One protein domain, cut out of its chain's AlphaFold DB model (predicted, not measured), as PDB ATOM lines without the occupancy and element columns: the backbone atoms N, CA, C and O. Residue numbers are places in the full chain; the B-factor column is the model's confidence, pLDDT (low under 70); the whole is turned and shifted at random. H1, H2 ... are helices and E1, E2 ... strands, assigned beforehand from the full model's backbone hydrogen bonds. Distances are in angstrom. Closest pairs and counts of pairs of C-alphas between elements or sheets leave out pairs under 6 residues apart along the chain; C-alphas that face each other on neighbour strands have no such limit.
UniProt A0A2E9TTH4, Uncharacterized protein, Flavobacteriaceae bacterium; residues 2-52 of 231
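AT A GLANCE: This is residues 2 to 52 of the 231 residues of an uncharacterized protein of Flavobacteriaceae bacterium (UniProt A0A2E9TTH4). The model is a thin rod, with a small three-stranded sheet, E1, E4 and E5, at one end and a two-stranded hairpin, E2 and E3, at the other. E1 runs on into E2 from one sheet to the other, and the short helix H1 sits beside the hairpin where the backbone turns back toward E4. The printed part has 51 residues, with five named strands and one named helix in the order E1, E2, E3, H1, E4, E5. The larger sheet has the order E1, E4, E5, both sheets are antiparallel, and the class is mostly strand. The whole is loose, with a radius of gyration of the C-alphas of 13.6 A and spans of 44 by 19 by 12 A.

HOW THE PARTS SIT: E1, residues 5 to 9, runs on into E2, residues 12 to 15, across a break of 2 residues, at 25 degrees. E2 forms a hairpin with E3, residues 20 to 24, antiparallel at 134 degrees, with N 13 and O 23 3.0 A apart, within hydrogen-bond range. H1, residues 25 to 28, comes closest to E2 at the C-alphas of Ala 12 and Ile 25, 5.5 A apart. H1 is too short for an O i to N i+4 pair, and its one O i to N i+3 pair is within range. E4, residues 34 to 38, is antiparallel to E1 at 152 degrees, with N 7 and O 36 2.8 A apart. E4 forms a hairpin with E5, residues 44 to 46, antiparallel at 150 degrees, with N 37 and O 45 2.7 A apart. H1 is not on the sheet of E1, E4 and E5.

IN THESE COORDINATES: E1 begins at C-alpha 5, (143.847, 145.662, 127.907), and is 12.9 A long. E2 measures 9.3 A, E3 9.8 A, H1 5.1 A, E4 13.5 A and E5 7.2 A. E5 ends at C-alpha 46, (135.803, 151.122, 133.954).

THE WHOLE: The C-alphas of Ala 17 and Asn 41 are the two farthest apart, at 44.2 A. The printed part has no cut, and its links are tight. The mean pLDDT of the printed part is 80.3, with residue 2 and residues 16 to 20 under 70.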
ATOM      1  N   MET A   2     141.017 136.839 129.392       52.06
ATOM      2  CA  MET A   2     140.844 138.067 128.602       52.06
ATOM      3  C   MET A   2     142.191 138.780 128.608       52.06
ATOM      4  O   MET A   2     142.809 138.918 129.669       52.06
ATOM      5  N   LYS A   3     142.697 139.146 127.426       74.75
ATOM      6  CA  LYS A   3     144.004 139.799 127.347       74.75
ATOM      7  C   LYS A   3     143.944 141.084 128.182       74.75
ATOM      8  O   LYS A   3     142.992 141.854 128.016       74.75
ATOM      9  N   PRO A   4     144.928 141.318 129.070       84.94
ATOM     10  CA  PRO A   4     145.049 142.587 129.767       84.94
ATOM     11  C   PRO A   4     145.025 143.719 128.745       84.94
ATOM     12  O   PRO A   4     145.766 143.678 127.762       84.94
ATOM     13  N   GLY A   5     144.149 144.692 128.948       85.50
ATOM     14  CA  GLY A   5     143.847 145.662 127.907       85.50
ATOM     15  C   GLY A   5     142.592 146.467 128.188       85.50
ATOM     16  O   GLY A   5     141.952 146.315 129.231       85.50
ATOM     17  N   VAL A   6     142.295 147.352 127.245       88.25
ATOM     18  CA  VAL A   6     141.071 148.145 127.194       88.25
ATOM     19  C   VAL A   6     140.162 147.489 126.164       88.25
ATOM     20  O   VAL A   6     140.615 147.176 125.063       88.25
ATOM     21  N   TRP A   7     138.921 147.239 126.554       84.94
ATOM     22  CA  TRP A   7     137.913 146.569 125.747       84.94
ATOM     23  C   TRP A   7     136.678 147.447 125.682       84.94
ATOM     24  O   TRP A   7     136.168 147.863 126.722       84.94
ATOM     25  N   ASP A   8     136.183 147.676 124.475       88.00
ATOM     26  CA  ASP A   8     134.941 148.405 124.280       88.00
ATOM     27  C   ASP A   8     133.762 147.435 124.189       88.00
ATOM     28  O   ASP A   8     133.863 146.354 123.606       88.00
ATOM     29  N   TRP A   9     132.640 147.821 124.786       86.31
ATOM     30  CA  TRP A   9     131.412 147.044 124.830       86.31
ATOM     31  C   TRP A   9     130.175 147.946 124.707       86.31
ATOM     32  O   TRP A   9     130.237 149.174 124.819       86.31
ATOM     33  N   GLY A  10     129.032 147.324 124.433       87.31
ATOM     34  CA  GLY A  10     127.754 147.987 124.206       87.31
ATOM     35  C   GLY A  10     126.637 146.965 124.017       87.31
ATOM     36  O   GLY A  10     126.833 145.777 124.265       87.31
ATOM     37  N   ILE A  11     125.465 147.437 123.596       82.69
ATOM     38  CA  ILE A  11     124.283 146.603 123.356       82.69
ATOM     39  C   ILE A  11     123.969 146.653 121.860       82.69
ATOM     40  O   ILE A  11     123.986 147.731 121.261       82.69
ATOM     41  N   ALA A  12     123.677 145.497 121.271       81.44
ATOM     42  CA  ALA A  12     123.108 145.397 119.936       81.44
ATOM     43  C   ALA A  12     121.638 144.979 120.039       81.44
ATOM     44  O   ALA A  12     121.271 144.233 120.948       81.44
ATOM     45  N   ALA A  13     120.806 145.457 119.120       75.62
ATOM     46  CA  ALA A  13     119.428 145.000 118.990       75.62
ATOM     47  C   ALA A  13     119.041 144.856 117.516       75.62
ATOM     48  O   ALA A  13     119.753 145.319 116.621       75.62
ATOM     49  N   HIS A  14     117.896 144.223 117.284       73.44
ATOM     50  CA  HIS A  14     117.268 144.186 115.974       73.44
ATOM     51  C   HIS A  14     116.569 145.526 115.694       73.44
ATOM     52  O   HIS A  14     115.733 145.968 116.481       73.44
ATOM     53  N   ASP A  15     116.926 146.168 114.581       70.62
ATOM     54  CA  ASP A  15     116.212 147.325 114.034       70.62
ATOM     55  C   ASP A  15     115.215 146.859 112.969       70.62
ATOM     56  O   ASP A  15     115.606 146.521 111.852       70.62
ATOM     57  N   ILE A  16     113.932 146.856 113.334       64.56
ATOM     58  CA  ILE A  16     112.820 146.376 112.500       64.56
ATOM     59  C   ILE A  16     112.713 147.184 111.199       64.56
ATOM     60  O   ILE A  16     112.415 146.624 110.150       64.56
ATOM     61  N   ALA A  17     112.999 148.491 111.235       67.50
ATOM     62  CA  ALA A  17     112.867 149.355 110.063       67.50
ATOM     63  C   ALA A  17     113.936 149.075 108.996       67.50
ATOM     64  O   ALA A  17     113.752 149.414 107.827       67.50
ATOM     65  N   THR A  18     115.070 148.490 109.395       67.38
ATOM     66  CA  THR A  18     116.193 148.190 108.496       67.38
ATOM     67  C   THR A  18     116.483 146.696 108.353       67.38
ATOM     68  O   THR A  18     117.439 146.348 107.662       67.38
ATOM     69  N   ASP A  19     115.674 145.832 108.982       66.69
ATOM     70  CA  ASP A  19     115.859 144.372 109.072       66.69
ATOM     71  C   ASP A  19     117.294 143.979 109.479       66.69
ATOM     72  O   ASP A  19     117.897 143.017 108.997       66.69
ATOM     73  N   ASN A  20     117.907 144.795 110.345       65.94
ATOM     74  CA  ASN A  20     119.291 144.621 110.764       65.94
ATOM     75  C   ASN A  20     119.367 144.067 112.188       65.94
ATOM     76  O   ASN A  20     119.197 144.795 113.173       65.94
ATOM     77  N   ASN A  21     119.727 142.788 112.282       71.06
ATOM     78  CA  ASN A  21     119.843 142.027 113.529       71.06
ATOM     79  C   ASN A  21     121.061 142.386 114.395       71.06
ATOM     80  O   ASN A  21     121.229 141.822 115.475       71.06
ATOM     81  N   ASN A  22     121.926 143.293 113.941       76.81
ATOM     82  CA  ASN A  22     123.147 143.669 114.647       76.81
ATOM     83  C   ASN A  22     123.303 145.193 114.737       76.81
ATOM     84  O   ASN A  22     124.367 145.755 114.465       76.81
ATOM     85  N   THR A  23     122.222 145.889 115.087       80.12
ATOM     86  CA  THR A  23     122.250 147.347 115.194       80.12
ATOM     87  C   THR A  23     122.916 147.764 116.499       80.12
ATOM     88  O   THR A  23     122.399 147.506 117.584       80.12
ATOM     89  N   TRP A  24     124.062 148.442 116.395       84.62
ATOM     90  CA  TRP A  24     124.818 148.945 117.542       84.62
ATOM     91  C   TRP A  24     124.106 150.135 118.198       84.62
ATOM     92  O   TRP A  24     124.136 151.259 117.687       84.62
ATOM     93  N   ILE A  25     123.471 149.891 119.346       82.94
ATOM     94  CA  ILE A  25     122.601 150.865 120.015       82.94
ATOM     95  C   ILE A  25     123.343 152.127 120.463       82.94
ATOM     96  O   ILE A  25     122.829 153.204 120.160       82.94
ATOM     97  N   PRO A  26     124.539 152.069 121.095       85.44
ATOM     98  CA  PRO A  26     125.252 153.281 121.507       85.44
ATOM     99  C   PRO A  26     125.428 154.282 120.357       85.44
ATOM    100  O   PRO A  26     125.107 155.458 120.510       85.44
ATOM    101  N   GLY A  27     125.804 153.794 119.171       82.25
ATOM    102  CA  GLY A  27     125.967 154.635 117.983       82.25
ATOM    103  C   GLY A  27     124.665 155.285 117.503       82.25
ATOM    104  O   GLY A  27     124.690 156.417 117.034       82.25
ATOM    105  N   LYS A  28     123.520 154.608 117.648       80.56
ATOM    106  CA  LYS A  28     122.207 155.128 117.225       80.56
ATOM    107  C   LYS A  28     121.663 156.216 118.146       80.56
ATOM    108  O   LYS A  28     120.982 157.120 117.674       80.56
ATOM    109  N   ILE A  29     121.973 156.148 119.438       83.56
ATOM    110  CA  ILE A  29     121.512 157.123 120.439       83.56
ATOM    111  C   ILE A  29     122.566 158.197 120.749       83.56
ATOM    112  O   ILE A  29     122.487 158.855 121.783       83.56
ATOM    113  N   ASN A  30     123.559 158.378 119.865       82.62
ATOM    114  CA  ASN A  30     124.682 159.310 120.034       82.62
ATOM    115  C   ASN A  30     125.421 159.147 121.377       82.62
ATOM    116  O   ASN A  30     125.943 160.109 121.943       82.62
ATOM    117  N   MET A  31     125.481 157.920 121.892       82.50
ATOM    118  CA  MET A  31     126.259 157.568 123.073       82.50
ATOM    119  C   MET A  31     127.576 156.912 122.657       82.50
ATOM    120  O   MET A  31     127.630 156.085 121.750       82.50
ATOM    121  N   GLY A  32     128.659 157.259 123.353       85.50
ATOM    122  CA  GLY A  32     129.935 156.566 123.186       85.50
ATOM    123  C   GLY A  32     129.858 155.106 123.643       85.50
ATOM    124  O   GLY A  32     129.035 154.750 124.492       85.50
ATOM    125  N   ASN A  33     130.748 154.272 123.101       86.31
ATOM    126  CA  ASN A  33     130.949 152.910 123.591       86.31
ATOM    127  C   ASN A  33     131.314 152.923 125.081       86.31
ATOM    128  O   ASN A  33     131.921 153.874 125.579       86.31
ATOM    129  N   ARG A  34     130.957 151.851 125.789       89.25
ATOM    130  CA  ARG A  34     131.433 151.623 127.154       89.25
ATOM    131  C   ARG A  34     132.792 150.972 127.102       89.25
ATOM    132  O   ARG A  34     133.036 150.168 126.212       89.25
ATOM    133  N   SER A  35     133.660 151.303 128.048       88.75
ATOM    134  CA  SER A  35     135.014 150.758 128.058       88.75
ATOM    135  C   SER A  35     135.343 150.118 129.393       88.75
ATOM    136  O   SER A  35     135.141 150.706 130.458       88.75
ATOM    137  N   ILE A  36     135.871 148.900 129.336       90.00
ATOM    138  CA  ILE A  36     136.315 148.142 130.496       90.00
ATOM    139  C   ILE A  36     137.808 147.848 130.374       90.00
ATOM    140  O   ILE A  36     138.326 147.468 129.325       90.00
ATOM    141  N   LYS A  37     138.532 148.040 131.472       89.19
ATOM    142  CA  LYS A  37     139.970 147.832 131.571       89.19
ATOM    143  C   LYS A  37     140.265 146.662 132.488       89.19
ATOM    144  O   LYS A  37     139.876 146.655 133.658       89.19
ATOM    145  N   ILE A  38     141.034 145.718 131.961       86.56
ATOM    146  CA  ILE A  38     141.449 144.506 132.661       86.56
ATOM    147  C   ILE A  38     142.955 144.588 132.887       86.56
ATOM    148  O   ILE A  38     143.745 144.675 131.943       86.56
ATOM    149  N   SER A  39     143.370 144.608 134.153       84.88
ATOM    150  CA  SER A  39     144.790 144.614 134.514       84.88
ATOM    151  C   SER A  39     145.436 143.242 134.289       84.88
ATOM    152  O   SER A  39     144.753 142.221 134.211       84.88
ATOM    153  N   LYS A  40     146.775 143.191 134.256       82.06
ATOM    154  CA  LYS A  40     147.532 141.927 134.149       82.06
ATOM    155  C   LYS A  40     147.231 140.936 135.279       82.06
ATOM    156  O   LYS A  40     147.395 139.739 135.087       82.06
ATOM    157  N   ASN A  41     146.727 141.438 136.406       81.31
ATOM    158  CA  ASN A  41     146.388 140.655 137.589       81.31
ATOM    159  C   ASN A  41     144.880 140.334 137.656       81.31
ATOM    160  O   ASN A  41     144.384 139.969 138.713       81.31
ATOM    161  N   GLY A  42     144.124 140.545 136.570       76.19
ATOM    162  CA  GLY A  42     142.691 140.235 136.492       76.19
ATOM    163  C   GLY A  42     141.758 141.260 137.143       76.19
ATOM    164  O   GLY A  42     140.544 141.107 137.071       76.19
ATOM    165  N   LYS A  43     142.279 142.342 137.740       81.62
ATOM    166  CA  LYS A  43     141.438 143.416 138.294       81.62
ATOM    167  C   LYS A  43     140.713 144.170 137.175       81.62
ATOM    168  O   LYS A  43     141.381 144.676 136.269       81.62
ATOM    169  N   ILE A  44     139.389 144.257 137.286       83.44
ATOM    170  CA  ILE A  44     138.481 144.929 136.350       83.44
ATOM    171  C   ILE A  44     138.182 146.351 136.851       83.44
ATOM    172  O   ILE A  44     137.994 146.570 138.047       83.44
ATOM    173  N   SER A  45     138.174 147.328 135.945       84.62
ATOM    174  CA  SER A  45     137.833 148.735 136.212       84.62
ATOM    175  C   SER A  45     137.239 149.382 134.959       84.62
ATOM    176  O   SER A  45     137.554 148.929 133.865       84.62
ATOM    177  N   GLY A  46     136.430 150.432 135.089       86.69
ATOM    178  CA  GLY A  46     135.803 151.122 133.954       86.69
ATOM    179  C   GLY A  46     134.281 151.059 134.003       86.69
ATOM    180  O   GLY A  46     133.701 150.847 135.070       86.69
ATOM    181  N   ASP A  47     133.648 151.246 132.851       84.12
ATOM    182  CA  ASP A  47     132.196 151.243 132.730       84.12
ATOM    183  C   ASP A  47     131.674 149.808 132.825       84.12
ATOM    184  O   ASP A  47     131.937 148.983 131.950       84.12
ATOM    185  N   ILE A  48     130.924 149.517 133.885       80.25
ATOM    186  CA  ILE A  48     130.257 148.219 134.100       80.25
ATOM    187  C   ILE A  48     128.737 148.299 133.923       80.25
ATOM    188  O   ILE A  48     128.039 147.297 134.030       80.25
ATOM    189  N   SER A  49     128.217 149.497 133.666       80.44
ATOM    190  CA  SER A  49     126.791 149.754 133.508       80.44
ATOM    191  C   SER A  49     126.551 150.704 132.346       80.44
ATOM    192  O   SER A  49     127.288 151.671 132.153       80.44
ATOM    193  N   ILE A  50     125.472 150.468 131.609       80.19
ATOM    194  CA  ILE A  50     124.957 151.389 130.603       80.19
ATOM    195  C   ILE A  50     123.517 151.737 130.963       80.19
ATOM    196  O   ILE A  50     122.673 150.860 131.114       80.19
ATOM    197  N   THR A  51     123.241 153.027 131.118       79.00
ATOM    198  CA  THR A  51     121.876 153.538 131.253       79.00
ATOM    199  C   THR A  51     121.441 154.044 129.893       79.00
ATOM    200  O   THR A  51     122.033 154.990 129.376       79.00
ATOM    201  N   ILE A  52     120.439 153.399 129.304       73.69
ATOM    202  CA  ILE A  52     119.789 153.907 128.098       73.69
ATOM    203  C   ILE A  52     118.764 154.954 128.556       73.69
ATOM    204  O   ILE A  52     117.987 154.659 129.468       73.69
TER     205      ILE A  52